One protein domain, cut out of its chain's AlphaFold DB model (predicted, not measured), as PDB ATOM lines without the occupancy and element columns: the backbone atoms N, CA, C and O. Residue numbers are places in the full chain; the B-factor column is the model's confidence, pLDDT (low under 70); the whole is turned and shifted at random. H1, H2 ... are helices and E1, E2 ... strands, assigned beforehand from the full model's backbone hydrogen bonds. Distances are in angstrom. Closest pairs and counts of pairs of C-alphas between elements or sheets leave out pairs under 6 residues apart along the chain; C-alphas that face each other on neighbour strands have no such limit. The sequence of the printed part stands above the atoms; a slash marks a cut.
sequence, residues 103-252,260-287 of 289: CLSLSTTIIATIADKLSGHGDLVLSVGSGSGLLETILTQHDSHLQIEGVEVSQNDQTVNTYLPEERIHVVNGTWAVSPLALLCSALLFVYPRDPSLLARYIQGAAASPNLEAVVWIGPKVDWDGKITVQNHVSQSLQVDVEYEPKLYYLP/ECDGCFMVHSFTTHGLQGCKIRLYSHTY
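This is residues 103 to 252 and 260 to 287 of the 289 residues of an uncharacterized protein of Microthyrium microscopicum (UniProt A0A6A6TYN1). A strongly twisted wall of seven strands runs through the middle of the model, with H1 and H2 over one face and H4 over the other, while H3 grazes the sheet and packs on H4. A separate hairpin, E7 and E8, packs on H4 through E7. The printed part has 178 residues with four named helices and ten named strands, in the order E1 H1 E2 H2 E3 E4 H3 E5 H4 E6 E7 E8 E9 E10; the large sheet is mixed, in the order E4 E3 E2 E5 E6 E9 E10. The class is mixed, helices and strands, and the whole is compact, with a radius of gyration of the C-alphas of 15.8 A and spans of 47 by 42 by 30 A.

Begin at C-alpha 103, at (32.955, 25.145, 13.980), where E1 runs from residue 103 to 106. Next come H1, residues 108 to 118 and 15.3 A long, and E2, residues 124 to 128. Find H2 at residues 134 to 142, 12.3 A long, then E3 at residues 147 to 153, 20.2 A long, and E4 at residues 169 to 172. The short H3 takes residues 180 to 183, and E5 residues 187 to 191. Look for C-alpha 196 at (19.331, 15.317, 16.568): from there H4 runs to residue 206, 15.4 A away. E6 is residues 214 to 220, 19.8 A long; E7 is 227 to 231 and E8 is 237 to 241. After the cut, E9 spans residues 265 to 271, 20.3 A, and E10 runs from residue 283 to C-alpha 287 at (39.145, 11.347, 10.848).

Start with the large sheet, whose edge strands are E4 and E10. E4 and E3 are parallel, with N 170 and O 150 at 2.8 A. E3 and E2 are parallel, with N 125 and O 147 at 2.8 A. E2 and E5 are parallel, with N 126 and O 187 at 2.9 A. E5 and E6 are parallel, with N 216 and O 188 at 2.7 A. E6 and E9 are antiparallel, with N 268 and O 217 at 2.8 A. E9 and E10 form an antiparallel hairpin, with N 285 and O 267 at 3.3 A. E2, H2, E3 and E5, H4, E6 are strand-helix-strand units, parallel neighbour strands with a helix between, each with a right-handed crossover; E4, H3, E5 is a split unit, with E3 and E2 between its strands, also right-handed. H2 is on the sheet at a height of 10.0 A, over E3 and E2. H1 is on the same face, and the sheet curls round it. H1 and H2 touch, about perpendicular at 80 degrees, closest at the C-alphas of Ile 111 and Leu 139, 6.3 A. H4 is on the opposite face, at a height of 9.9 A, over E5. H3 only grazes the sheet with residues 180 to 182; it touches H4, closest at the C-alphas of Leu 183 and Ala 206, 4.7 A. E7 and E8 form another antiparallel hairpin, with N 238 and O 230 at 3.0 A; the closest C-alphas of H4 and E7 are those of Ala 200 and Val 230, 5.7 A. E1 pairs with no named strand and is near H2. In H1, H2 and H4 every O i to N i+4 pair is within hydrogen-bond range; H3 is too short for one.

The C-alphas farthest apart are those of Asn 156 and Pro 252, 52.5 A. Residues 253 to 259 are not printed, and C-alphas 252 and 260 are 20.2 A apart across this cut. Of the links printed whole, E3 to E4 and E9 to E10 are long. The mean pLDDT of the printed part is 71.1; look for values under 70 in 64 residues, among them residues 223 to 252 and 260 to 287.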
ATOM      1  N   CYS A 103      32.948  26.144  12.910       86.62
ATOM      2  CA  CYS A 103      32.955  25.145  13.980       86.62
ATOM      3  C   CYS A 103      33.777  23.890  13.631       86.62
ATOM      4  O   CYS A 103      34.152  23.134  14.527       86.62
ATOM      5  N   LEU A 104      34.074  23.672  12.346       86.38
ATOM      6  CA  LEU A 104      34.890  22.570  11.855       86.38
ATOM      7  C   LEU A 104      36.345  23.018  11.672       86.38
ATOM      8  O   LEU A 104      36.613  24.095  11.143       86.38
ATOM      9  N   SER A 105      37.296  22.159  12.044       87.25
ATOM     10  CA  SER A 105      38.686  22.344  11.614       87.25
ATOM     11  C   SER A 105      38.808  22.005  10.129       87.25
ATOM     12  O   SER A 105      38.505  20.885   9.714       87.25
ATOM     13  N   LEU A 106      39.244  22.969   9.320       89.94
ATOM     14  CA  LEU A 106      39.231  22.874   7.863       89.94
ATOM     15  C   LEU A 106      40.571  22.367   7.322       89.94
ATOM     16  O   LEU A 106      41.640  22.672   7.845       89.94
ATOM     17  N   SER A 107      40.502  21.578   6.257       91.00
ATOM     18  CA  SER A 107      41.638  21.081   5.476       91.00
ATOM     19  C   SER A 107      41.182  20.796   4.050       91.00
ATOM     20  O   SER A 107      39.991  20.624   3.796       91.00
ATOM     21  N   THR A 108      42.111  20.675   3.111       91.06
ATOM     22  CA  THR A 108      41.774  20.272   1.739       91.06
ATOM     23  C   THR A 108      41.090  18.901   1.692       91.06
ATOM     24  O   THR A 108      40.163  18.713   0.910       91.06
ATOM     25  N   THR A 109      41.477  17.968   2.569       85.94
ATOM     26  CA  THR A 109      40.906  16.615   2.645       85.94
ATOM     27  C   THR A 109      39.431  16.620   3.042       85.94
ATOM     28  O   THR A 109      38.620  15.953   2.396       85.94
ATOM     29  N   ILE A 110      39.062  17.358   4.097       84.44
ATOM     30  CA  ILE A 110      37.668  17.386   4.561       84.44
ATOM     31  C   ILE A 110      36.772  18.114   3.555       84.44
ATOM     32  O   ILE A 110      35.680  17.636   3.272       84.44
ATOM     33  N   ILE A 111      37.266  19.195   2.939       92.25
ATOM     34  CA  ILE A 111      36.546  19.917   1.883       92.25
ATOM     35  C   ILE A 111      36.304  19.016   0.671       92.25
ATOM     36  O   ILE A 111      35.161  18.887   0.250       92.25
ATOM     37  N   ALA A 112      37.336  18.328   0.172       88.38
ATOM     38  CA  ALA A 112      37.192  17.404  -0.953       88.38
ATOM     39  C   ALA A 112      36.238  16.242  -0.633       88.38
ATOM     40  O   ALA A 112      35.463  15.826  -1.485       88.38
ATOM     41  N   THR A 113      36.262  15.737   0.604       85.12
ATOM     42  CA  THR A 113      35.345  14.668   1.029       85.12
ATOM     43  C   THR A 113      33.902  15.157   1.056       85.12
ATOM     44  O   THR A 113      33.019  14.467   0.558       85.12
ATOM     45  N   ILE A 114      33.642  16.322   1.657       86.75
ATOM     46  CA  ILE A 114      32.287  16.880   1.723       86.75
ATOM     47  C   ILE A 114      31.790  17.175   0.310       86.75
ATOM     48  O   ILE A 114      30.681  16.767  -0.019       86.75
ATOM     49  N   ALA A 115      32.619  17.809  -0.526       90.31
ATOM     50  CA  ALA A 115      32.297  18.071  -1.921       90.31
ATOM     51  C   ALA A 115      31.945  16.771  -2.653       90.31
ATOM     52  O   ALA A 115      30.834  16.673  -3.136       90.31
ATOM     53  N   ASP A 116      32.772  15.720  -2.603       85.81
ATOM     54  CA  ASP A 116      32.466  14.411  -3.219       85.81
ATOM     55  C   ASP A 116      31.116  13.812  -2.779       85.81
ATOM     56  O   ASP A 116      30.460  13.128  -3.560       85.81
ATOM     57  N   LYS A 117      30.674  14.063  -1.538       81.62
ATOM     58  CA  LYS A 117      29.362  13.600  -1.044       81.62
ATOM     59  C   LYS A 117      28.187  14.481  -1.441       81.62
ATOM     60  O   LYS A 117      27.052  14.040  -1.291       81.62
ATOM     61  N   LEU A 118      28.448  15.698  -1.895       84.75
ATOM     62  CA  LEU A 118      27.437  16.639  -2.368       84.75
ATOM     63  C   LEU A 118      27.406  16.712  -3.906       84.75
ATOM     64  O   LEU A 118      26.350  16.951  -4.487       84.75
ATOM     65  N   SER A 119      28.541  16.489  -4.569       79.75
ATOM     66  CA  SER A 119      28.702  16.530  -6.020       79.75
ATOM     67  C   SER A 119      27.939  15.380  -6.680       79.75
ATOM     68  O   SER A 119      27.883  14.261  -6.175       79.75
ATOM     69  N   GLY A 120      27.354  15.650  -7.848       69.50
ATOM     70  CA  GLY A 120      26.541  14.680  -8.593       69.50
ATOM     71  C   GLY A 120      25.045  14.729  -8.279       69.50
ATOM     72  O   GLY A 120      24.270  14.163  -9.042       69.50
ATOM     73  N   HIS A 121      24.641  15.472  -7.246       66.38
ATOM     74  CA  HIS A 121      23.237  15.668  -6.873       66.38
ATOM     75  C   HIS A 121      22.574  16.884  -7.538       66.38
ATOM     76  O   HIS A 121      21.442  17.196  -7.187       66.38
ATOM     77  N   GLY A 122      23.280  17.550  -8.472       56.47
ATOM     78  CA  GLY A 122      22.787  18.477  -9.512       56.47
ATOM     79  C   GLY A 122      22.056  19.756  -9.083       56.47
ATOM     80  O   GLY A 122      22.036  20.724  -9.839       56.47
ATOM     81  N   ASP A 123      21.511  19.774  -7.876       76.81
ATOM     82  CA  ASP A 123      20.529  20.731  -7.407       76.81
ATOM     83  C   ASP A 123      20.974  21.371  -6.083       76.81
ATOM     84  O   ASP A 123      22.086  21.188  -5.577       76.81
ATOM     85  N   LEU A 124      20.066  22.174  -5.541       91.75
ATOM     86  CA  LEU A 124      20.176  22.913  -4.299       91.75
ATOM     87  C   LEU A 124      20.675  22.053  -3.116       91.75
ATOM     88  O   LEU A 124      19.984  21.138  -2.660       91.75
ATOM     89  N   VAL A 125      21.820  22.437  -2.546       94.31
ATOM     90  CA  VAL A 125      22.310  21.982  -1.239       94.31
ATOM     91  C   VAL A 125      21.889  22.990  -0.174       94.31
ATOM     92  O   VAL A 125      22.234  24.167  -0.250       94.31
ATOM     93  N   LEU A 126      21.189  22.533   0.859       96.00
ATOM     94  CA  LEU A 126      20.778  23.378   1.975       96.00
ATOM     95  C   LEU A 126      21.677  23.123   3.195       96.00
ATOM     96  O   LEU A 126      21.584  22.068   3.828       96.00
ATOM     97  N   SER A 127      22.546  24.084   3.526       96.44
ATOM     98  CA  SER A 127      23.415  24.033   4.711       96.44
ATOM     99  C   SER A 127      22.692  24.594   5.932       96.44
ATOM    100  O   SER A 127      22.390  25.783   5.994       96.44
ATOM    101  N   VAL A 128      22.375  23.743   6.905       95.81
ATOM    102  CA  VAL A 128      21.585  24.113   8.086       95.81
ATOM    103  C   VAL A 128      22.497  24.447   9.261       95.81
ATOM    104  O   VAL A 128      23.266  23.603   9.721       95.81
ATOM    105  N   GLY A 129      22.342  25.659   9.794       94.19
ATOM    106  CA  GLY A 129      23.252  26.224  10.788       94.19
ATOM    107  C   GLY A 129      24.552  26.703  10.145       94.19
ATOM    108  O   GLY A 129      25.629  26.374  10.637       94.19
ATOM    109  N   SER A 130      24.451  27.434   9.027       94.94
ATOM    110  CA  SER A 130      25.607  27.859   8.218       94.94
ATOM    111  C   SER A 130      26.581  28.792   8.954       94.94
ATOM    112  O   SER A 130      27.706  29.009   8.504       94.94
ATOM    113  N   GLY A 131      26.173  29.384  10.080       94.06
ATOM    114  CA  GLY A 131      26.997  30.304  10.853       94.06
ATOM    115  C   GLY A 131      27.500  31.462   9.993       94.06
ATOM    116  O   GLY A 131      26.712  32.160   9.356       94.06
ATOM    117  N   SER A 132      28.821  31.651   9.963       94.69
ATOM    118  CA  SER A 132      29.462  32.712   9.178       94.69
ATOM    119  C   SER A 132      29.358  32.516   7.658       94.69
ATOM    120  O   SER A 132      29.581  33.471   6.922       94.69
ATOM    121  N   GLY A 133      29.058  31.305   7.173       95.75
ATOM    122  CA  GLY A 133      29.107  30.964   5.748       95.75
ATOM    123  C   GLY A 133      30.482  30.514   5.238       95.75
ATOM    124  O   GLY A 133      30.628  30.231   4.049       95.75
ATOM    125  N   LEU A 134      31.518  30.482   6.090       96.50
ATOM    126  CA  LEU A 134      32.893  30.200   5.658       96.50
ATOM    127  C   LEU A 134      33.028  28.833   4.965       96.50
ATOM    128  O   LEU A 134      33.705  28.717   3.942       96.50
ATOM    129  N   LEU A 135      32.400  27.794   5.521       96.50
ATOM    130  CA  LEU A 135      32.477  26.441   4.966       96.50
ATOM    131  C   LEU A 135      31.822  26.385   3.583       96.50
ATOM    132  O   LEU A 135      32.386  25.815   2.652       96.50
ATOM    133  N   GLU A 136      30.648  26.988   3.452       96.75
ATOM    134  CA  GLU A 136      29.835  26.989   2.243       96.75
ATOM    135  C   GLU A 136      30.543  27.718   1.100       96.75
ATOM    136  O   GLU A 136      30.599  27.212  -0.025       96.75
ATOM    137  N   THR A 137      31.152  28.871   1.387       96.38
ATOM    138  CA  THR A 137      31.914  29.622   0.386       96.38
ATOM    139  C   THR A 137      33.164  28.853  -0.052       96.38
ATOM    140  O   THR A 137      33.456  28.799  -1.246       96.38
ATOM    141  N   ILE A 138      33.866  28.178   0.869       96.44
ATOM    142  CA  ILE A 138      35.006  27.311   0.522       96.44
ATOM    143  C   ILE A 138      34.566  26.118  -0.335       96.44
ATOM    144  O   ILE A 138      35.240  25.799  -1.314       96.44
ATOM    145  N   LEU A 139      33.452  25.461   0.002       95.00
ATOM    146  CA  LEU A 139      32.915  24.343  -0.781       95.00
ATOM    147  C   LEU A 139      32.531  24.787  -2.196       95.00
ATOM    148  O   LEU A 139      32.900  24.122  -3.157       95.00
ATOM    149  N   THR A 140      31.878  25.944  -2.327       93.44
ATOM    150  CA  THR A 140      31.509  26.524  -3.629       93.44
ATOM    151  C   THR A 140      32.745  26.928  -4.444       93.44
ATOM    152  O   THR A 140      32.758  26.798  -5.665       93.44
ATOM    153  N   GLN A 141      33.813  27.406  -3.794       93.81
ATOM    154  CA  GLN A 141      35.083  27.677  -4.475       93.81
ATOM    155  C   GLN A 141      35.777  26.381  -4.923       93.81
ATOM    156  O   GLN A 141      36.445  26.371  -5.959       93.81
ATOM    157  N   HIS A 142      35.660  25.307  -4.140       93.50
ATOM    158  CA  HIS A 142      36.236  24.005  -4.466       93.50
ATOM    159  C   HIS A 142      35.511  23.331  -5.637       93.50
ATOM    160  O   HIS A 142      36.166  22.785  -6.522       93.50
ATOM    161  N   ASP A 143      34.180  23.402  -5.656       92.06
ATOM    162  CA  ASP A 143      33.330  22.897  -6.730       92.06
ATOM    163  C   ASP A 143      32.229  23.919  -7.051       92.06
ATOM    164  O   ASP A 143      31.232  24.049  -6.337       92.06
ATOM    165  N   SER A 144      32.400  24.631  -8.168       90.31
ATOM    166  CA  SER A 144      31.469  25.668  -8.625       90.31
ATOM    167  C   SER A 144      30.101  25.134  -9.054       90.31
ATOM    168  O   SER A 144      29.188  25.927  -9.286       90.31
ATOM    169  N   HIS A 145      29.948  23.814  -9.207       89.62
ATOM    170  CA  HIS A 145      28.655  23.203  -9.501       89.62
ATOM    171  C   HIS A 145      27.773  23.076  -8.254       89.62
ATOM    172  O   HIS A 145      26.557  22.948  -8.395       89.62
ATOM    173  N   LEU A 146      28.345  23.158  -7.046       91.12
ATOM    174  CA  LEU A 146      27.577  23.121  -5.806       91.12
ATOM    175  C   LEU A 146      26.789  24.426  -5.621       91.12
ATOM    176  O   LEU A 146      27.358  25.499  -5.412       91.12
ATOM    177  N   GLN A 147      25.460  24.328  -5.660       93.38
ATOM    178  CA  GLN A 147      24.557  25.432  -5.331       93.38
ATOM    179  C   GLN A 147      24.194  25.362  -3.849       93.38
ATOM    180  O   GLN A 147      23.216  24.718  -3.475       93.38
ATOM    181  N   ILE A 148      25.019  25.980  -3.002       95.38
ATOM    182  CA  ILE A 148      24.824  25.955  -1.549       95.38
ATOM    183  C   ILE A 148      24.060  27.198  -1.086       95.38
ATOM    184  O   ILE A 148      24.519  28.324  -1.277       95.38
ATOM    185  N   GLU A 149      22.928  26.973  -0.424       96.56
ATOM    186  CA  GLU A 149      22.148  27.981   0.293       96.56
ATOM    187  C   GLU A 149      22.302  27.750   1.804       96.56
ATOM    188  O   GLU A 149      22.121  26.631   2.299       96.56
ATOM    189  N   GLY A 150      22.642  28.797   2.553       96.56
ATOM    190  CA  GLY A 150      22.805  28.741   4.005       96.56
ATOM    191  C   GLY A 150      21.499  29.031   4.735       96.56
ATOM    192  O   GLY A 150      20.782  29.965   4.385       96.56
ATOM    193  N   VAL A 151      21.190  28.259   5.774       96.12
ATOM    194  CA  VAL A 151      20.096  28.526   6.712       96.12
ATOM    195  C   VAL A 151      20.681  28.839   8.078       96.12
ATOM    196  O   VAL A 151      21.387  28.011   8.649       96.12
ATOM    197  N   GLU A 152      20.333  29.990   8.643       94.25
ATOM    198  CA  GLU A 152      20.788  30.406   9.971       94.25
ATOM    199  C   GLU A 152      19.643  30.981  10.816       94.25
ATOM    200  O   GLU A 152      18.611  31.421  10.309       94.25
ATOM    201  N   VAL A 153      19.790  30.951  12.138       91.69
ATOM    202  CA  VAL A 153      18.836  31.564  13.060       91.69
ATOM    203  C   VAL A 153      19.010  33.081  13.054       91.69
ATOM    204  O   VAL A 153      20.123  33.579  13.214       91.69
ATOM    205  N   SER A 154      17.903  33.825  12.946       85.75
ATOM    206  CA  SER A 154      17.948  35.290  13.073       85.75
ATOM    207  C   SER A 154      18.437  35.679  14.463       85.75
ATOM    208  O   SER A 154      17.855  35.249  15.464       85.75
ATOM    209  N   GLN A 155      19.454  36.533  14.543       76.94
ATOM    210  CA  GLN A 155      19.843  37.185  15.787       76.94
ATOM    211  C   GLN A 155      19.554  38.678  15.659       76.94
ATOM    212  O   GLN A 155      20.280  39.396  14.984       76.94
ATOM    213  N   ASN A 156      18.492  39.155  16.318       77.62
ATOM    214  CA  ASN A 156      18.086  40.569  16.292       77.62
ATOM    215  C   ASN A 156      17.951  41.137  14.863       77.62
ATOM    216  O   ASN A 156      18.480  42.207  14.570       77.62
ATOM    217  N   ASP A 157      17.279  40.394  13.979       71.56
ATOM    218  CA  ASP A 157      17.084  40.742  12.562       71.56
ATOM    219  C   ASP A 157      18.382  40.849  11.742       71.56
ATOM    220  O   ASP A 157      18.395  41.422  10.653       71.56
ATOM    221  N   GLN A 158      19.476  40.267  12.241       76.12
ATOM    222  CA  GLN A 158      20.752  40.164  11.544       76.12
ATOM    223  C   GLN A 158      21.207  38.707  11.447       76.12
ATOM    224  O   GLN A 158      20.977  37.884  12.338       76.12
ATOM    225  N   THR A 159      21.866  38.396  10.334       79.31
ATOM    226  CA  THR A 159      22.588  37.139  10.147       79.31
ATOM    227  C   THR A 159      24.035  37.312  10.595       79.31
ATOM    228  O   THR A 159      24.630  38.372  10.412       79.31
ATOM    229  N   VAL A 160      24.609  36.262  11.181       89.25
ATOM    230  CA  VAL A 160      26.052  36.197  11.473       89.25
ATOM    231  C   VAL A 160      26.870  35.815  10.238       89.25
ATOM    232  O   VAL A 160      28.097  35.773  10.307       89.25
ATOM    233  N   ASN A 161      26.200  35.521   9.121       91.56
ATOM    234  CA  ASN A 161      26.838  35.138   7.879       91.56
ATOM    235  C   ASN A 161      27.511  36.342   7.213       91.56
ATOM    236  O   ASN A 161      26.881  37.369   6.966       91.56
ATOM    237  N   THR A 162      28.805  36.204   6.949       93.25
ATOM    238  CA  THR A 162      29.657  37.234   6.354       93.25
ATOM    239  C   THR A 162      30.299  36.781   5.045       93.25
ATOM    240  O   THR A 162      30.811  37.623   4.309       93.25
ATOM    241  N   TYR A 163      30.284  35.476   4.748       95.00
ATOM    242  CA  TYR A 163      30.974  34.886   3.601       95.00
ATOM    243  C   TYR A 163      30.042  34.486   2.450       95.00
ATOM    244  O   TYR A 163      30.502  34.461   1.306       95.00
ATOM    245  N   LEU A 164      28.774  34.145   2.713       93.31
ATOM    246  CA  LEU A 164      27.789  33.896   1.658       93.31
ATOM    247  C   LEU A 164      27.193  35.221   1.161       93.31
ATOM    248  O   LEU A 164      27.019  36.155   1.947       93.31
ATOM    249  N   PRO A 165      26.842  35.311  -0.134       92.25
ATOM    250  CA  PRO A 165      26.074  36.439  -0.643       92.25
ATOM    251  C   PRO A 165      24.666  36.451  -0.022       92.25
ATOM    252  O   PRO A 165      24.130  35.396   0.323       92.25
ATOM    253  N   GLU A 166      24.062  37.636   0.116       90.50
ATOM    254  CA  GLU A 166      22.784  37.838   0.820       90.50
ATOM    255  C   GLU A 166      21.658  36.981   0.236       90.50
ATOM    256  O   GLU A 166      20.850  36.413   0.967       90.50
ATOM    257  N   GLU A 167      21.656  36.810  -1.084       92.19
ATOM    258  CA  GLU A 167      20.671  36.023  -1.819       92.19
ATOM    259  C   GLU A 167      20.724  34.535  -1.470       92.19
ATOM    260  O   GLU A 167      19.729  33.837  -1.662       92.19
ATOM    261  N   ARG A 168      21.870  34.069  -0.954       94.75
ATOM    262  CA  ARG A 168      22.096  32.682  -0.540       94.75
ATOM    263  C   ARG A 168      21.925  32.449   0.956       94.75
ATOM    264  O   ARG A 168      22.266  31.374   1.455       94.75
ATOM    265  N   ILE A 169      21.440  33.451   1.687       94.62
ATOM    266  CA  ILE A 169      21.235  33.383   3.131       94.62
ATOM    267  C   ILE A 169      19.738  33.359   3.430       94.62
ATOM    268  O   ILE A 169      18.992  34.296   3.153       94.62
ATOM    269  N   HIS A 170      19.308  32.291   4.092       94.56
ATOM    270  CA  HIS A 170      17.949  32.112   4.584       94.56
ATOM    271  C   HIS A 170      17.945  32.144   6.094       94.56
ATOM    272  O   HIS A 170      18.784  31.540   6.758       94.56
ATOM    273  N   VAL A 171      16.952  32.826   6.646       93.06
ATOM    274  CA  VAL A 171      16.861  33.026   8.084       93.06
ATOM    275  C   VAL A 171      15.624  32.329   8.634       93.06
ATOM    276  O   VAL A 171      14.539  32.422   8.057       93.06
ATOM    277  N   VAL A 172      15.780  31.624   9.755       92.56
ATOM    278  CA  VAL A 172      14.686  30.933  10.448       92.56
ATOM    279  C   VAL A 172      14.496  31.428  11.882       92.56
ATOM    280  O   VAL A 172      15.417  31.912  12.545       92.56
ATOM    281  N   ASN A 173      13.269  31.276  12.380       88.00
ATOM    282  CA  ASN A 173      12.871  31.724  13.713       88.00
ATOM    283  C   ASN A 173      13.231  30.676  14.775       88.00
ATOM    284  O   ASN A 173      12.379  29.945  15.278       88.00
ATOM    285  N   GLY A 174      14.516  30.618  15.118       88.12
ATOM    286  CA  GLY A 174      15.043  29.794  16.203       88.12
ATOM    287  C   GLY A 174      15.642  28.464  15.753       88.12
ATOM    288  O   GLY A 174      15.434  27.989  14.639       88.12
ATOM    289  N   THR A 175      16.367  27.829  16.671       87.50
ATOM    290  CA  THR A 175      17.149  26.596  16.442       87.50
ATOM    291  C   THR A 175      16.310  25.352  16.148       87.50
ATOM    292  O   THR A 175      16.849  24.281  15.898       87.50
ATOM    293  N   TRP A 176      14.986  25.471  16.216       87.44
ATOM    294  CA  TRP A 176      14.022  24.391  16.037       87.44
ATOM    295  C   TRP A 176      13.283  24.482  14.692       87.44
ATOM    296  O   TRP A 176      12.562  23.554  14.321       87.44
ATOM    297  N   ALA A 177      13.406  25.607  13.991       90.88
ATOM    298  CA  ALA A 177      12.640  25.881  12.790       90.88
ATOM    299  C   ALA A 177      13.232  25.164  11.565       90.88
ATOM    300  O   ALA A 177      14.449  25.053  11.405       90.88
ATOM    301  N   VAL A 178      12.344  24.689  10.688       92.06
ATOM    302  CA  VAL A 178      12.701  24.048   9.417       92.06
ATOM    303  C   VAL A 178      12.483  25.044   8.289       92.06
ATOM    304  O   VAL A 178      11.375  25.565   8.138       92.06
ATOM    305  N   SER A 179      13.528  25.301   7.501       94.31
ATOM    306  CA  SER A 179      13.419  26.136   6.307       94.31
ATOM    307  C   SER A 179      12.459  25.499   5.291       94.31
ATOM    308  O   SER A 179      12.579  24.303   5.011       94.31
ATOM    309  N   PRO A 180      11.546  26.276   4.680       92.19
ATOM    310  CA  PRO A 180      10.693  25.791   3.595       92.19
ATOM    311  C   PRO A 180      11.477  25.211   2.410       92.19
ATOM    312  O   PRO A 180      10.974  24.330   1.718       92.19
ATOM    313  N   LEU A 181      12.714  25.674   2.197       92.94
ATOM    314  CA  LEU A 181      13.583  25.205   1.114       92.94
ATOM    315  C   LEU A 181      14.017  23.747   1.262       92.94
ATOM    316  O   LEU A 181      14.462  23.154   0.284       92.94
ATOM    317  N   ALA A 182      13.829  23.136   2.437       91.81
ATOM    318  CA  ALA A 182      14.048  21.703   2.612       91.81
ATOM    319  C   ALA A 182      13.226  20.871   1.605       91.81
ATOM    320  O   ALA A 182      13.662  19.806   1.185       91.81
ATOM    321  N   LEU A 183      12.068  21.376   1.158       89.62
ATOM    322  CA  LEU A 183      11.234  20.734   0.134       89.62
ATOM    323  C   LEU A 183      11.833  20.773  -1.279       89.62
ATOM    324  O   LEU A 183      11.363  20.051  -2.151       89.62
ATOM    325  N   LEU A 184      12.816  21.635  -1.526       89.62
ATOM    326  CA  LEU A 184      13.395  21.853  -2.853       89.62
ATOM    327  C   LEU A 184      14.818  21.306  -2.970       89.62
ATOM    328  O   LEU A 184      15.291  21.103  -4.083       89.62
ATOM    329  N   CYS A 185      15.497  21.087  -1.844       90.31
ATOM    330  CA  CYS A 185      16.887  20.654  -1.844       90.31
ATOM    331  C   CYS A 185      17.048  19.206  -2.323       90.31
ATOM    332  O   CYS A 185      16.199  18.354  -2.035       90.31
ATOM    333  N   SER A 186      18.162  18.935  -3.004       88.81
ATOM    334  CA  SER A 186      18.626  17.572  -3.258       88.81
ATOM    335  C   SER A 186      19.613  17.083  -2.213       88.81
ATOM    336  O   SER A 186      19.759  15.876  -2.020       88.81
ATOM    337  N   ALA A 187      20.237  17.999  -1.473       89.56
ATOM    338  CA  ALA A 187      21.092  17.643  -0.360       89.56
ATOM    339  C   ALA A 187      20.854  18.514   0.872       89.56
ATOM    340  O   ALA A 187      20.659  19.725   0.774       89.56
ATOM    341  N   LEU A 188      20.944  17.901   2.051       91.50
ATOM    342  CA  LEU A 188      21.049  18.611   3.323       91.50
ATOM    343  C   LEU A 188      22.477  18.501   3.859       91.50
ATOM    344  O   LEU A 188      23.025  17.404   3.889       91.50
ATOM    345  N   LEU A 189      23.055  19.599   4.341       93.25
ATOM    346  CA  LEU A 189      24.344  19.615   5.034       93.25
ATOM    347  C   LEU A 189      24.150  20.107   6.471       93.25
ATOM    348  O   LEU A 189      23.557  21.156   6.704       93.25
ATOM    349  N   PHE A 190      24.671  19.355   7.437       91.88
ATOM    350  CA  PHE A 190      24.671  19.705   8.851       91.88
ATOM    351  C   PHE A 190      26.078  19.603   9.411       91.88
ATOM    352  O   PHE A 190      26.703  18.543   9.343       91.88
ATOM    353  N   VAL A 191      26.540  20.670  10.053       89.25
ATOM    354  CA  VAL A 191      27.799  20.662  10.796       89.25
ATOM    355  C   VAL A 191      27.521  20.994  12.251       89.25
ATOM    356  O   VAL A 191      26.974  22.038  12.588       89.25
ATOM    357  N   TYR A 192      27.878  20.058  13.118       82.06
ATOM    358  CA  TYR A 192      27.723  20.115  14.562       82.06
ATOM    359  C   TYR A 192      26.295  20.460  15.037       82.06
ATOM    360  O   TYR A 192      26.130  21.310  15.922       82.06
ATOM    361  N   PRO A 193      25.218  19.842  14.498       78.62
ATOM    362  CA  PRO A 193      23.890  20.114  15.026       78.62
ATOM    363  C   PRO A 193      23.798  19.530  16.437       78.62
ATOM    364  O   PRO A 193      23.882  18.323  16.643       78.62
ATOM    365  N   ARG A 194      23.604  20.408  17.421       72.00
ATOM    366  CA  ARG A 194      23.532  20.037  18.843       72.00
ATOM    367  C   ARG A 194      22.267  19.263  19.223       72.00
ATOM    368  O   ARG A 194      22.168  18.774  20.342       72.00
ATOM    369  N   ASP A 195      21.288  19.195  18.324       78.50
ATOM    370  CA  ASP A 195      19.988  18.573  18.560       78.50
ATOM    371  C   ASP A 195      19.627  17.632  17.394       78.50
ATOM    372  O   ASP A 195      19.217  18.102  16.326       78.50
ATOM    373  N   PRO A 196      19.729  16.302  17.576       75.62
ATOM    374  CA  PRO A 196      19.331  15.317  16.568       75.62
ATOM    375  C   PRO A 196      17.864  15.433  16.123       75.62
ATOM    376  O   PRO A 196      17.519  15.034  15.008       75.62
ATOM    377  N   SER A 197      16.981  16.015  16.946       80.12
ATOM    378  CA  SER A 197      15.587  16.251  16.557       80.12
ATOM    379  C   SER A 197      15.461  17.294  15.442       80.12
ATOM    380  O   SER A 197      14.488  17.277  14.686       80.12
ATOM    381  N   LEU A 198      16.425  18.213  15.314       83.88
ATOM    382  CA  LEU A 198      16.476  19.171  14.212       83.88
ATOM    383  C   LEU A 198      16.724  18.446  12.889       83.88
ATOM    384  O   LEU A 198      15.983  18.643  11.928       83.88
ATOM    385  N   LEU A 199      17.714  17.554  12.878       83.94
ATOM    386  CA  LEU A 199      18.038  16.720  11.726       83.94
ATOM    387  C   LEU A 199      16.824  15.885  11.296       83.94
ATOM    388  O   LEU A 199      16.437  15.924  10.131       83.94
ATOM    389  N   ALA A 200      16.159  15.210  12.242       81.19
ATOM    390  CA  ALA A 200      14.954  14.428  11.959       81.19
ATOM    391  C   ALA A 200      13.843  15.266  11.303       81.19
ATOM    392  O   ALA A 200      13.201  14.807  10.361       81.19
ATOM    393  N   ARG A 201      13.636  16.506  11.762       85.06
ATOM    394  CA  ARG A 201      12.620  17.419  11.218       85.06
ATOM    395  C   ARG A 201      12.957  17.937   9.827       85.06
ATOM    396  O   ARG A 201      12.062  18.010   8.992       85.06
ATOM    397  N   TYR A 202      14.217  18.272   9.558       89.19
ATOM    398  CA  TYR A 202      14.642  18.659   8.211       89.19
ATOM    399  C   TYR A 202      14.533  17.494   7.232       89.19
ATOM    400  O   TYR A 202      13.999  17.680   6.146       89.19
ATOM    401  N   ILE A 203      14.951  16.289   7.635       84.38
ATOM    402  CA  ILE A 203      14.772  15.082   6.820       84.38
ATOM    403  C   ILE A 203      13.283  14.828   6.581       84.38
ATOM    404  O   ILE A 203      12.895  14.553   5.458       84.38
ATOM    405  N   GLN A 204      12.430  14.956   7.602       81.19
ATOM    406  CA  GLN A 204      10.982  14.804   7.445       81.19
ATOM    407  C   GLN A 204      10.394  15.850   6.487       81.19
ATOM    408  O   GLN A 204       9.573  15.507   5.640       81.19
ATOM    409  N   GLY A 205      10.817  17.112   6.610       83.31
ATOM    410  CA  GLY A 205      10.408  18.194   5.718       83.31
ATOM    411  C   GLY A 205      10.852  17.946   4.279       83.31
ATOM    412  O   GLY A 205      10.060  18.118   3.360       83.31
ATOM    413  N   ALA A 206      12.079  17.466   4.088       84.50
ATOM    414  CA  ALA A 206      12.637  17.136   2.784       84.50
ATOM    415  C   ALA A 206      12.129  15.799   2.222       84.50
ATOM    416  O   ALA A 206      12.131  15.613   1.015       84.50
ATOM    417  N   ALA A 207      11.621  14.881   3.050       71.19
ATOM    418  CA  ALA A 207      11.104  13.583   2.607       71.19
ATOM    419  C   ALA A 207       9.821  13.692   1.767       71.19
ATOM    420  O   ALA A 207       9.405  12.720   1.145       71.19
ATOM    421  N   ALA A 208       9.163  14.852   1.748       68.94
ATOM    422  CA  ALA A 208       8.098  15.114   0.785       68.94
ATOM    423  C   ALA A 208       8.641  15.476  -0.614       68.94
ATOM    424  O   ALA A 208       7.886  15.435  -1.584       68.94
ATOM    425  N   SER A 209       9.930  15.813  -0.722       69.38
ATOM    426  CA  SER A 209      10.609  16.094  -1.981       69.38
ATOM    427  C   SER A 209      11.062  14.800  -2.658       69.38
ATOM    428  O   SER A 209      11.729  13.981  -2.022       69.38
ATOM    429  N   PRO A 210      10.770  14.610  -3.954       72.06
ATOM    430  CA  PRO A 210      11.366  13.526  -4.726       72.06
ATOM    431  C   PRO A 210      12.854  13.765  -5.033       72.06
ATOM    432  O   PRO A 210      13.509  12.834  -5.490       72.06
ATOM    433  N   ASN A 211      13.362  14.981  -4.798       80.19
ATOM    434  CA  ASN A 211      14.711  15.389  -5.192       80.19
ATOM    435  C   ASN A 211      15.748  15.149  -4.102       80.19
ATOM    436  O   ASN A 211      16.933  15.209  -4.402       80.19
ATOM    437  N   LEU A 212      15.342  14.911  -2.847       83.44
ATOM    438  CA  LEU A 212      16.310  14.634  -1.793       83.44
ATOM    439  C   LEU A 212      17.070  13.359  -2.162       83.44
ATOM    440  O   LEU A 212      16.484  12.281  -2.275       83.44
ATOM    441  N   GLU A 213      18.376  13.499  -2.318       82.19
ATOM    442  CA  GLU A 213      19.306  12.450  -2.705       82.19
ATOM    443  C   GLU A 213      20.447  12.310  -1.713       82.19
ATOM    444  O   GLU A 213      21.006  11.223  -1.629       82.19
ATOM    445  N   ALA A 214      20.784  13.359  -0.958       82.50
ATOM    446  CA  ALA A 214      21.861  13.325   0.016       82.50
ATOM    447  C   ALA A 214      21.499  13.978   1.353       82.50
ATOM    448  O   ALA A 214      20.840  15.010   1.433       82.50
ATOM    449  N   VAL A 215      21.993  13.411   2.448       84.44
ATOM    450  CA  VAL A 215      22.047  14.107   3.740       84.44
ATOM    451  C   VAL A 215      23.446  13.918   4.296       84.44
ATOM    452  O   VAL A 215      23.858  12.784   4.508       84.44
ATOM    453  N   VAL A 216      24.179  15.006   4.505       84.94
ATOM    454  CA  VAL A 216      25.531  15.024   5.058       84.94
ATOM    455  C   VAL A 216      25.487  15.582   6.475       84.94
ATOM    456  O   VAL A 216      25.041  16.705   6.690       84.94
ATOM    457  N   TRP A 217      25.956  14.815   7.454       85.62
ATOM    458  CA  TRP A 217      26.079  15.242   8.848       85.62
ATOM    459  C   TRP A 217      27.523  15.116   9.314       85.62
ATOM    460  O   TRP A 217      28.169  14.100   9.059       85.62
ATOM    461  N   ILE A 218      28.017  16.134  10.012       83.62
ATOM    462  CA  ILE A 218      29.374  16.181  10.549       83.62
ATOM    463  C   ILE A 218      29.297  16.556  12.020       83.62
ATOM    464  O   ILE A 218      28.912  17.671  12.344       83.62
ATOM    465  N   GLY A 219      29.679  15.667  12.928       78.75
ATOM    466  CA  GLY A 219      29.656  15.968  14.359       78.75
ATOM    467  C   GLY A 219      30.421  14.950  15.200       78.75
ATOM    468  O   GLY A 219      30.927  13.959  14.658       78.75
ATOM    469  N   PRO A 220      30.549  15.186  16.516       72.00
ATOM    470  CA  PRO A 220      31.196  14.261  17.429       72.00
ATOM    471  C   PRO A 220      30.425  12.960  17.492       72.00
ATOM    472  O   PRO A 220      29.201  12.942  17.606       72.00
ATOM    473  N   LYS A 221      31.156  11.850  17.527       68.56
ATOM    474  CA  LYS A 221      30.546  10.532  17.697       68.56
ATOM    475  C   LYS A 221      29.728  10.389  18.979       68.56
ATOM    476  O   LYS A 221      28.728   9.686  18.968       68.56
ATOM    477  N   VAL A 222      30.142  11.044  20.063       70.00
ATOM    478  CA  VAL A 222      29.458  10.962  21.366       70.00
ATOM    479  C   VAL A 222      28.065  11.593  21.353       70.00
ATOM    480  O   VAL A 222      27.200  11.159  22.107       70.00
ATOM    481  N   ASP A 223      27.824  12.550  20.454       65.44
ATOM    482  CA  ASP A 223      26.521  13.206  20.303       65.44
ATOM    483  C   ASP A 223      25.533  12.336  19.501       65.44
ATOM    484  O   ASP A 223      24.394  12.739  19.255       65.44
ATOM    485  N   TRP A 224      25.960  11.134  19.093       64.31
ATOM    486  CA  TRP A 224      25.201  10.218  18.257       64.31
ATOM    487  C   TRP A 224      25.010   8.851  18.920       64.31
ATOM    488  O   TRP A 224      25.947   8.067  19.061       64.31
ATOM    489  N   ASP A 225      23.767   8.514  19.264       62.25
ATOM    490  CA  ASP A 225      23.397   7.202  19.818       62.25
ATOM    491  C   ASP A 225      23.070   6.151  18.736       62.25
ATOM    492  O   ASP A 225      22.693   5.018  19.047       62.25
ATOM    493  N   GLY A 226      23.227   6.515  17.458       53.41
ATOM    494  CA  GLY A 226      22.975   5.629  16.326       53.41
ATOM    495  C   GLY A 226      21.510   5.539  15.901       53.41
ATOM    496  O   GLY A 226      21.173   4.609  15.173       53.41
ATOM    497  N   LYS A 227      20.614   6.440  16.335       53.47
ATOM    498  CA  LYS A 227      19.190   6.349  15.967       53.47
ATOM    499  C   LYS A 227      18.593   7.691  15.548       53.47
ATOM    500  O   LYS A 227      18.455   8.603  16.351       53.47
ATOM    501  N   ILE A 228      18.102   7.766  14.306       54.41
ATOM    502  CA  ILE A 228      17.147   8.803  13.884       54.41
ATOM    503  C   ILE A 228      15.813   8.124  13.617       54.41
ATOM    504  O   ILE A 228      15.703   7.253  12.755       54.41
ATOM    505  N   THR A 229      14.773   8.541  14.331       47.28
ATOM    506  CA  THR A 229      13.406   8.135  13.993       47.28
ATOM    507  C   THR A 229      12.750   9.245  13.189       47.28
ATOM    508  O   THR A 229      12.512  10.327  13.721       47.28
ATOM    509  N   VAL A 230      12.429   8.973  11.924       48.19
ATOM    510  CA  VAL A 230      11.645   9.887  11.088       48.19
ATOM    511  C   VAL A 230      10.210   9.362  11.042       48.19
ATOM    512  O   VAL A 230       9.932   8.278  10.526       48.19
ATOM    513  N   GLN A 231       9.275  10.108  11.627       37.69
ATOM    514  CA  GLN A 231       7.853   9.772  11.563       37.69
ATOM    515  C   GLN A 231       7.252  10.414  10.313       37.69
ATOM    516  O   GLN A 231       7.311  11.628  10.168       37.69
ATOM    517  N   ASN A 232       6.665   9.631   9.407       40.06
ATOM    518  CA  ASN A 232       5.906  10.191   8.290       40.06
ATOM    519  C   ASN A 232       4.400  10.180   8.615       40.06
ATOM    520  O   ASN A 232       3.902   9.264   9.272       40.06
ATOM    521  N   HIS A 233       3.654  11.183   8.140       35.59
ATOM    522  CA  HIS A 233       2.216  11.355   8.401       35.59
ATOM    523  C   HIS A 233       1.337  10.214   7.844       35.59
ATOM    524  O   HIS A 233       0.161  10.117   8.188       35.59
ATOM    525  N   VAL A 234       1.901   9.300   7.045       41.06
ATOM    526  CA  VAL A 234       1.208   8.138   6.455       41.06
ATOM    527  C   VAL A 234       1.207   6.898   7.381       41.06
ATOM    528  O   VAL A 234       0.993   5.779   6.936       41.06
ATOM    529  N   SER A 235       1.410   7.054   8.695       32.34
ATOM    530  CA  SER A 235       1.416   5.946   9.683       32.34
ATOM    531  C   SER A 235       2.502   4.874   9.476       32.34
ATOM    532  O   SER A 235       2.463   3.823  10.114       32.34
ATOM    533  N   GLN A 236       3.501   5.139   8.634       34.62
ATOM    534  CA  GLN A 236       4.713   4.330   8.533       34.62
ATOM    535  C   GLN A 236       5.850   5.077   9.233       34.62
ATOM    536  O   GLN A 236       6.207   6.195   8.856       34.62
ATOM    537  N   SER A 237       6.391   4.473  10.290       33.72
ATOM    538  CA  SER A 237       7.649   4.934  10.870       33.72
ATOM    539  C   SER A 237       8.768   4.528   9.916       33.72
ATOM    540  O   SER A 237       8.954   3.343   9.648       33.72
ATOM    541  N   LEU A 238       9.496   5.505   9.375       39.38
ATOM    542  CA  LEU A 238      10.776   5.220   8.747       39.38
ATOM    543  C   LEU A 238      11.792   5.186   9.888       39.38
ATOM    544  O   LEU A 238      12.306   6.219  10.329       39.38
ATOM    545  N   GLN A 239      12.013   3.994  10.438       36.50
ATOM    546  CA  GLN A 239      13.178   3.775  11.281       36.50
ATOM    547  C   GLN A 239      14.393   3.792  10.366       36.50
ATOM    548  O   GLN A 239      14.581   2.908   9.531       36.50
ATOM    549  N   VAL A 240      15.179   4.858  10.480       41.69
ATOM    550  CA  VAL A 240      16.482   4.924   9.840       41.69
ATOM    551  C   VAL A 240      17.435   4.228  10.796       41.69
ATOM    552  O   VAL A 240      18.015   4.858  11.680       41.69
ATOM    553  N   ASP A 241      17.522   2.904  10.668       34.19
ATOM    554  CA  ASP A 241      18.542   2.140  11.374       34.19
ATOM    555  C   ASP A 241      19.897   2.548  10.809       34.19
ATOM    556  O   ASP A 241      20.233   2.278   9.651       34.19
ATOM    557  N   VAL A 242      20.659   3.266  11.630       40.91
ATOM    558  CA  VAL A 242      21.990   3.718  11.270       40.91
ATOM    559  C   VAL A 242      22.951   2.559  11.492       40.91
ATOM    560  O   VAL A 242      23.535   2.410  12.563       40.91
ATOM    561  N   GLU A 243      23.094   1.697  10.488       32.69
ATOM    562  CA  GLU A 243      24.047   0.592  10.556       32.69
ATOM    563  C   GLU A 243      25.470   1.146  10.379       32.69
ATOM    564  O   GLU A 243      25.843   1.678   9.331       32.69
ATOM    565  N   TYR A 244      26.253   1.091  11.457       37.44
ATOM    566  CA  TYR A 244      27.648   1.515  11.468       37.44
ATOM    567  C   TYR A 244      28.513   0.430  10.823       37.44
ATOM    568  O   TYR A 244      28.802  -0.586  11.452       37.44
ATOM    569  N   GLU A 245      28.975   0.660   9.595       31.23
ATOM    570  CA  GLU A 245      30.135  -0.061   9.071       31.23
ATOM    571  C   GLU A 245      31.395   0.795   9.272       31.23
ATOM    572  O   GLU A 245      31.594   1.771   8.540       31.23
ATOM    573  N   PRO A 246      32.281   0.461  10.228       32.28
ATOM    574  CA  PRO A 246      33.604   1.057  10.272       32.28
ATOM    575  C   PRO A 246      34.387   0.568   9.054       32.28
ATOM    576  O   PRO A 246      35.000  -0.499   9.076       32.28
ATOM    577  N   LYS A 247      34.408   1.352   7.975       29.56
ATOM    578  CA  LYS A 247      35.415   1.170   6.929       29.56
ATOM    579  C   LYS A 247      36.709   1.816   7.408       29.56
ATOM    580  O   LYS A 247      36.989   2.978   7.139       29.56
ATOM    581  N   LEU A 248      37.485   1.047   8.170       25.48
ATOM    582  CA  LEU A 248      38.897   1.327   8.418       25.48
ATOM    583  C   LEU A 248      39.624   1.280   7.069       25.48
ATOM    584  O   LEU A 248      39.960   0.206   6.573       25.48
ATOM    585  N   TYR A 249      39.863   2.440   6.463       27.23
ATOM    586  CA  TYR A 249      40.804   2.535   5.356       27.23
ATOM    587  C   TYR A 249      42.216   2.456   5.939       27.23
ATOM    588  O   TYR A 249      42.799   3.453   6.352       27.23
ATOM    589  N   TYR A 250      42.755   1.236   6.003       22.25
ATOM    590  CA  TYR A 250      44.187   1.030   6.174       22.25
ATOM    591  C   TYR A 250      44.897   1.620   4.952       22.25
ATOM    592  O   TYR A 250      44.821   1.066   3.854       22.25
ATOM    593  N   LEU A 251      45.602   2.737   5.134       22.75
ATOM    594  CA  LEU A 251      46.658   3.112   4.200       22.75
ATOM    595  C   LEU A 251      47.773   2.056   4.312       22.75
ATOM    596  O   LEU A 251      48.174   1.705   5.426       22.75
ATOM    597  N   PRO A 252      48.256   1.490   3.194       20.45
ATOM    598  CA  PRO A 252      49.204   0.393   3.236       20.45
ATOM    599  C   PRO A 252      50.594   0.915   3.594       20.45
ATOM    600  O   PRO A 252      51.335   1.371   2.732       20.45
ATOM    601  N   GLU A 260      42.488   3.421  20.779       23.86
ATOM    602  CA  GLU A 260      41.388   4.108  21.460       23.86
ATOM    603  C   GLU A 260      41.637   5.617  21.333       23.86
ATOM    604  O   GLU A 260      42.712   6.094  21.695       23.86
ATOM    605  N   CYS A 261      40.664   6.363  20.808       26.61
ATOM    606  CA  CYS A 261      40.735   7.821  20.721       26.61
ATOM    607  C   CYS A 261      39.454   8.466  21.254       26.61
ATOM    608  O   CYS A 261      38.367   8.283  20.696       26.61
ATOM    609  N   ASP A 262      39.627   9.284  22.288       26.98
ATOM    610  CA  ASP A 262      38.667  10.272  22.767       26.98
ATOM    611  C   ASP A 262      38.634  11.463  21.787       26.98
ATOM    612  O   ASP A 262      39.598  12.220  21.710       26.98
ATOM    613  N   GLY A 263      37.542  11.637  21.025       31.48
ATOM    614  CA  GLY A 263      37.275  12.890  20.281       31.48
ATOM    615  C   GLY A 263      37.157  12.835  18.746       31.48
ATOM    616  O   GLY A 263      37.528  13.794  18.079       31.48
ATOM    617  N   CYS A 264      36.626  11.763  18.151       38.97
ATOM    618  CA  CYS A 264      36.458  11.676  16.689       38.97
ATOM    619  C   CYS A 264      35.204  12.421  16.169       38.97
ATOM    620  O   CYS A 264      34.090  12.135  16.626       38.97
ATOM    621  N   PHE A 265      35.359  13.289  15.157       37.97
ATOM    622  CA  PHE A 265      34.238  13.740  14.315       37.97
ATOM    623  C   PHE A 265      33.994  12.735  13.185       37.97
ATOM    624  O   PHE A 265      34.937  12.156  12.637       37.97
ATOM    625  N   MET A 266      32.729  12.532  12.827       45.25
ATOM    626  CA  MET A 266      32.333  11.628  11.751       45.25
ATOM    627  C   MET A 266      31.580  12.397  10.673       45.25
ATOM    628  O   MET A 266      30.635  13.110  10.990       45.25
ATOM    629  N   VAL A 267      31.970  12.211   9.412       41.97
ATOM    630  CA  VAL A 267      31.139  12.602   8.265       41.97
ATOM    631  C   VAL A 267      30.237  11.427   7.937       41.97
ATOM    632  O   VAL A 267      30.749  10.335   7.705       41.97
ATOM    633  N   HIS A 268      28.931  11.657   7.921       50.81
ATOM    634  CA  HIS A 268      27.899  10.712   7.519       50.81
ATOM    635  C   HIS A 268      27.215  11.223   6.261       50.81
ATOM    636  O   HIS A 268      26.818  12.377   6.245       50.81
ATOM    637  N   SER A 269      27.068  10.384   5.235       39.50
ATOM    638  CA  SER A 269      26.237  10.669   4.054       39.50
ATOM    639  C   SER A 269      25.204   9.565   3.846       39.50
ATOM    640  O   SER A 269      25.479   8.412   4.191       39.50
ATOM    641  N   PHE A 270      24.042   9.919   3.297       53.97
ATOM    642  CA  PHE A 270      22.896   9.036   3.069       53.97
ATOM    643  C   PHE A 270      22.316   9.242   1.673       53.97
ATOM    644  O   PHE A 270      22.184  10.395   1.299       53.97
ATOM    645  N   THR A 271      21.896   8.186   0.959       44.34
ATOM    646  CA  THR A 271      21.221   8.321  -0.350       44.34
ATOM    647  C   THR A 271      19.786   7.810  -0.342       44.34
ATOM    648  O   THR A 271      19.527   6.702   0.135       44.34
ATOM    649  N   THR A 272      18.855   8.596  -0.887       43.44
ATOM    650  CA  THR A 272      17.402   8.336  -0.872       43.44
ATOM    651  C   THR A 272      16.822   8.125  -2.274       43.44
ATOM    652  O   THR A 272      15.973   8.878  -2.732       43.44
ATOM    653  N   HIS A 273      17.210   7.060  -2.980       38.84
ATOM    654  CA  HIS A 273      16.493   6.692  -4.209       38.84
ATOM    655  C   HIS A 273      15.128   6.073  -3.887       38.84
ATOM    656  O   HIS A 273      15.077   4.933  -3.446       38.84
ATOM    657  N   GLY A 274      14.029   6.788  -4.153       37.03
ATOM    658  CA  GLY A 274      12.664   6.242  -4.164       37.03
ATOM    659  C   GLY A 274      12.118   5.872  -2.780       37.03
ATOM    660  O   GLY A 274      12.428   4.825  -2.220       37.03
ATOM    661  N   LEU A 275      11.236   6.709  -2.231       38.69
ATOM    662  CA  LEU A 275      10.631   6.542  -0.902       38.69
ATOM    663  C   LEU A 275       9.527   5.462  -0.852       38.69
ATOM    664  O   LEU A 275       8.412   5.703  -0.395       38.69
ATOM    665  N   GLN A 276       9.852   4.241  -1.274       32.47
ATOM    666  CA  GLN A 276       9.155   3.023  -0.860       32.47
ATOM    667  C   GLN A 276      10.191   1.962  -0.466       32.47
ATOM    668  O   GLN A 276      10.741   1.264  -1.310       32.47
ATOM    669  N   GLY A 277      10.445   1.828   0.840       32.59
ATOM    670  CA  GLY A 277      11.192   0.691   1.400       32.59
ATOM    671  C   GLY A 277      12.724   0.761   1.350       32.59
ATOM    672  O   GLY A 277      13.370  -0.285   1.393       32.59
ATOM    673  N   CYS A 278      13.329   1.949   1.274       32.31
ATOM    674  CA  CYS A 278      14.780   2.062   1.123       32.31
ATOM    675  C   CYS A 278      15.579   1.963   2.427       32.31
ATOM    676  O   CYS A 278      15.313   2.643   3.417       32.31
ATOM    677  N   LYS A 279      16.630   1.137   2.360       31.59
ATOM    678  CA  LYS A 279      17.751   1.120   3.300       31.59
ATOM    679  C   LYS A 279      18.618   2.344   3.055       31.59
ATOM    680  O   LYS A 279      19.290   2.450   2.030       31.59
ATOM    681  N   ILE A 280      18.623   3.230   4.030       36.38
ATOM    682  CA  ILE A 280      19.524   4.365   4.095       36.38
ATOM    683  C   ILE A 280      20.924   3.839   4.456       36.38
ATOM    684  O   ILE A 280      21.105   3.216   5.499       36.38
ATOM    685  N   ARG A 281      21.908   4.021   3.568       34.09
ATOM    686  CA  ARG A 281      23.297   3.595   3.809       34.09
ATOM    687  C   ARG A 281      24.110   4.750   4.351       34.09
ATOM    688  O   ARG A 281      24.107   5.816   3.751       34.09
ATOM    689  N   LEU A 282      24.823   4.500   5.440       34.94
ATOM    690  CA  LEU A 282      25.739   5.455   6.039       34.94
ATOM    691  C   LEU A 282      27.164   5.168   5.652       34.94
ATOM    692  O   LEU A 282      27.652   4.050   5.811       34.94
ATOM    693  N   TYR A 283      27.862   6.219   5.265       36.41
ATOM    694  CA  TYR A 283      29.310   6.189   5.176       36.41
ATOM    695  C   TYR A 283      29.859   7.023   6.314       36.41
ATOM    696  O   TYR A 283      29.733   8.235   6.257       36.41
ATOM    697  N   SER A 284      30.437   6.379   7.329       37.88
ATOM    698  CA  SER A 284      31.212   7.057   8.367       37.88
ATOM    699  C   SER A 284      32.675   7.086   7.939       37.88
ATOM    700  O   SER A 284      33.266   6.032   7.700       37.88
ATOM    701  N   HIS A 285      33.263   8.275   7.849       40.88
ATOM    702  CA  HIS A 285      34.719   8.418   7.859       40.88
ATOM    703  C   HIS A 285      35.127   8.968   9.217       40.88
ATOM    704  O   HIS A 285      34.722  10.063   9.608       40.88
ATOM    705  N   THR A 286      35.894   8.168   9.953       39.41
ATOM    706  CA  THR A 286      36.545   8.614  11.182       39.41
ATOM    707  C   THR A 286      37.835   9.303  10.777       39.41
ATOM    708  O   THR A 286      38.757   8.651  10.291       39.41
ATOM    709  N   TYR A 287      37.891  10.617  10.954       41.19
ATOM    710  CA  TYR A 287      39.145  11.347  10.848       41.19
ATOM    711  C   TYR A 287      39.762  11.414  12.243       41.19
ATOM    712  O   TYR A 287      39.079  11.743  13.215       41.19
TER     713      TYR A 287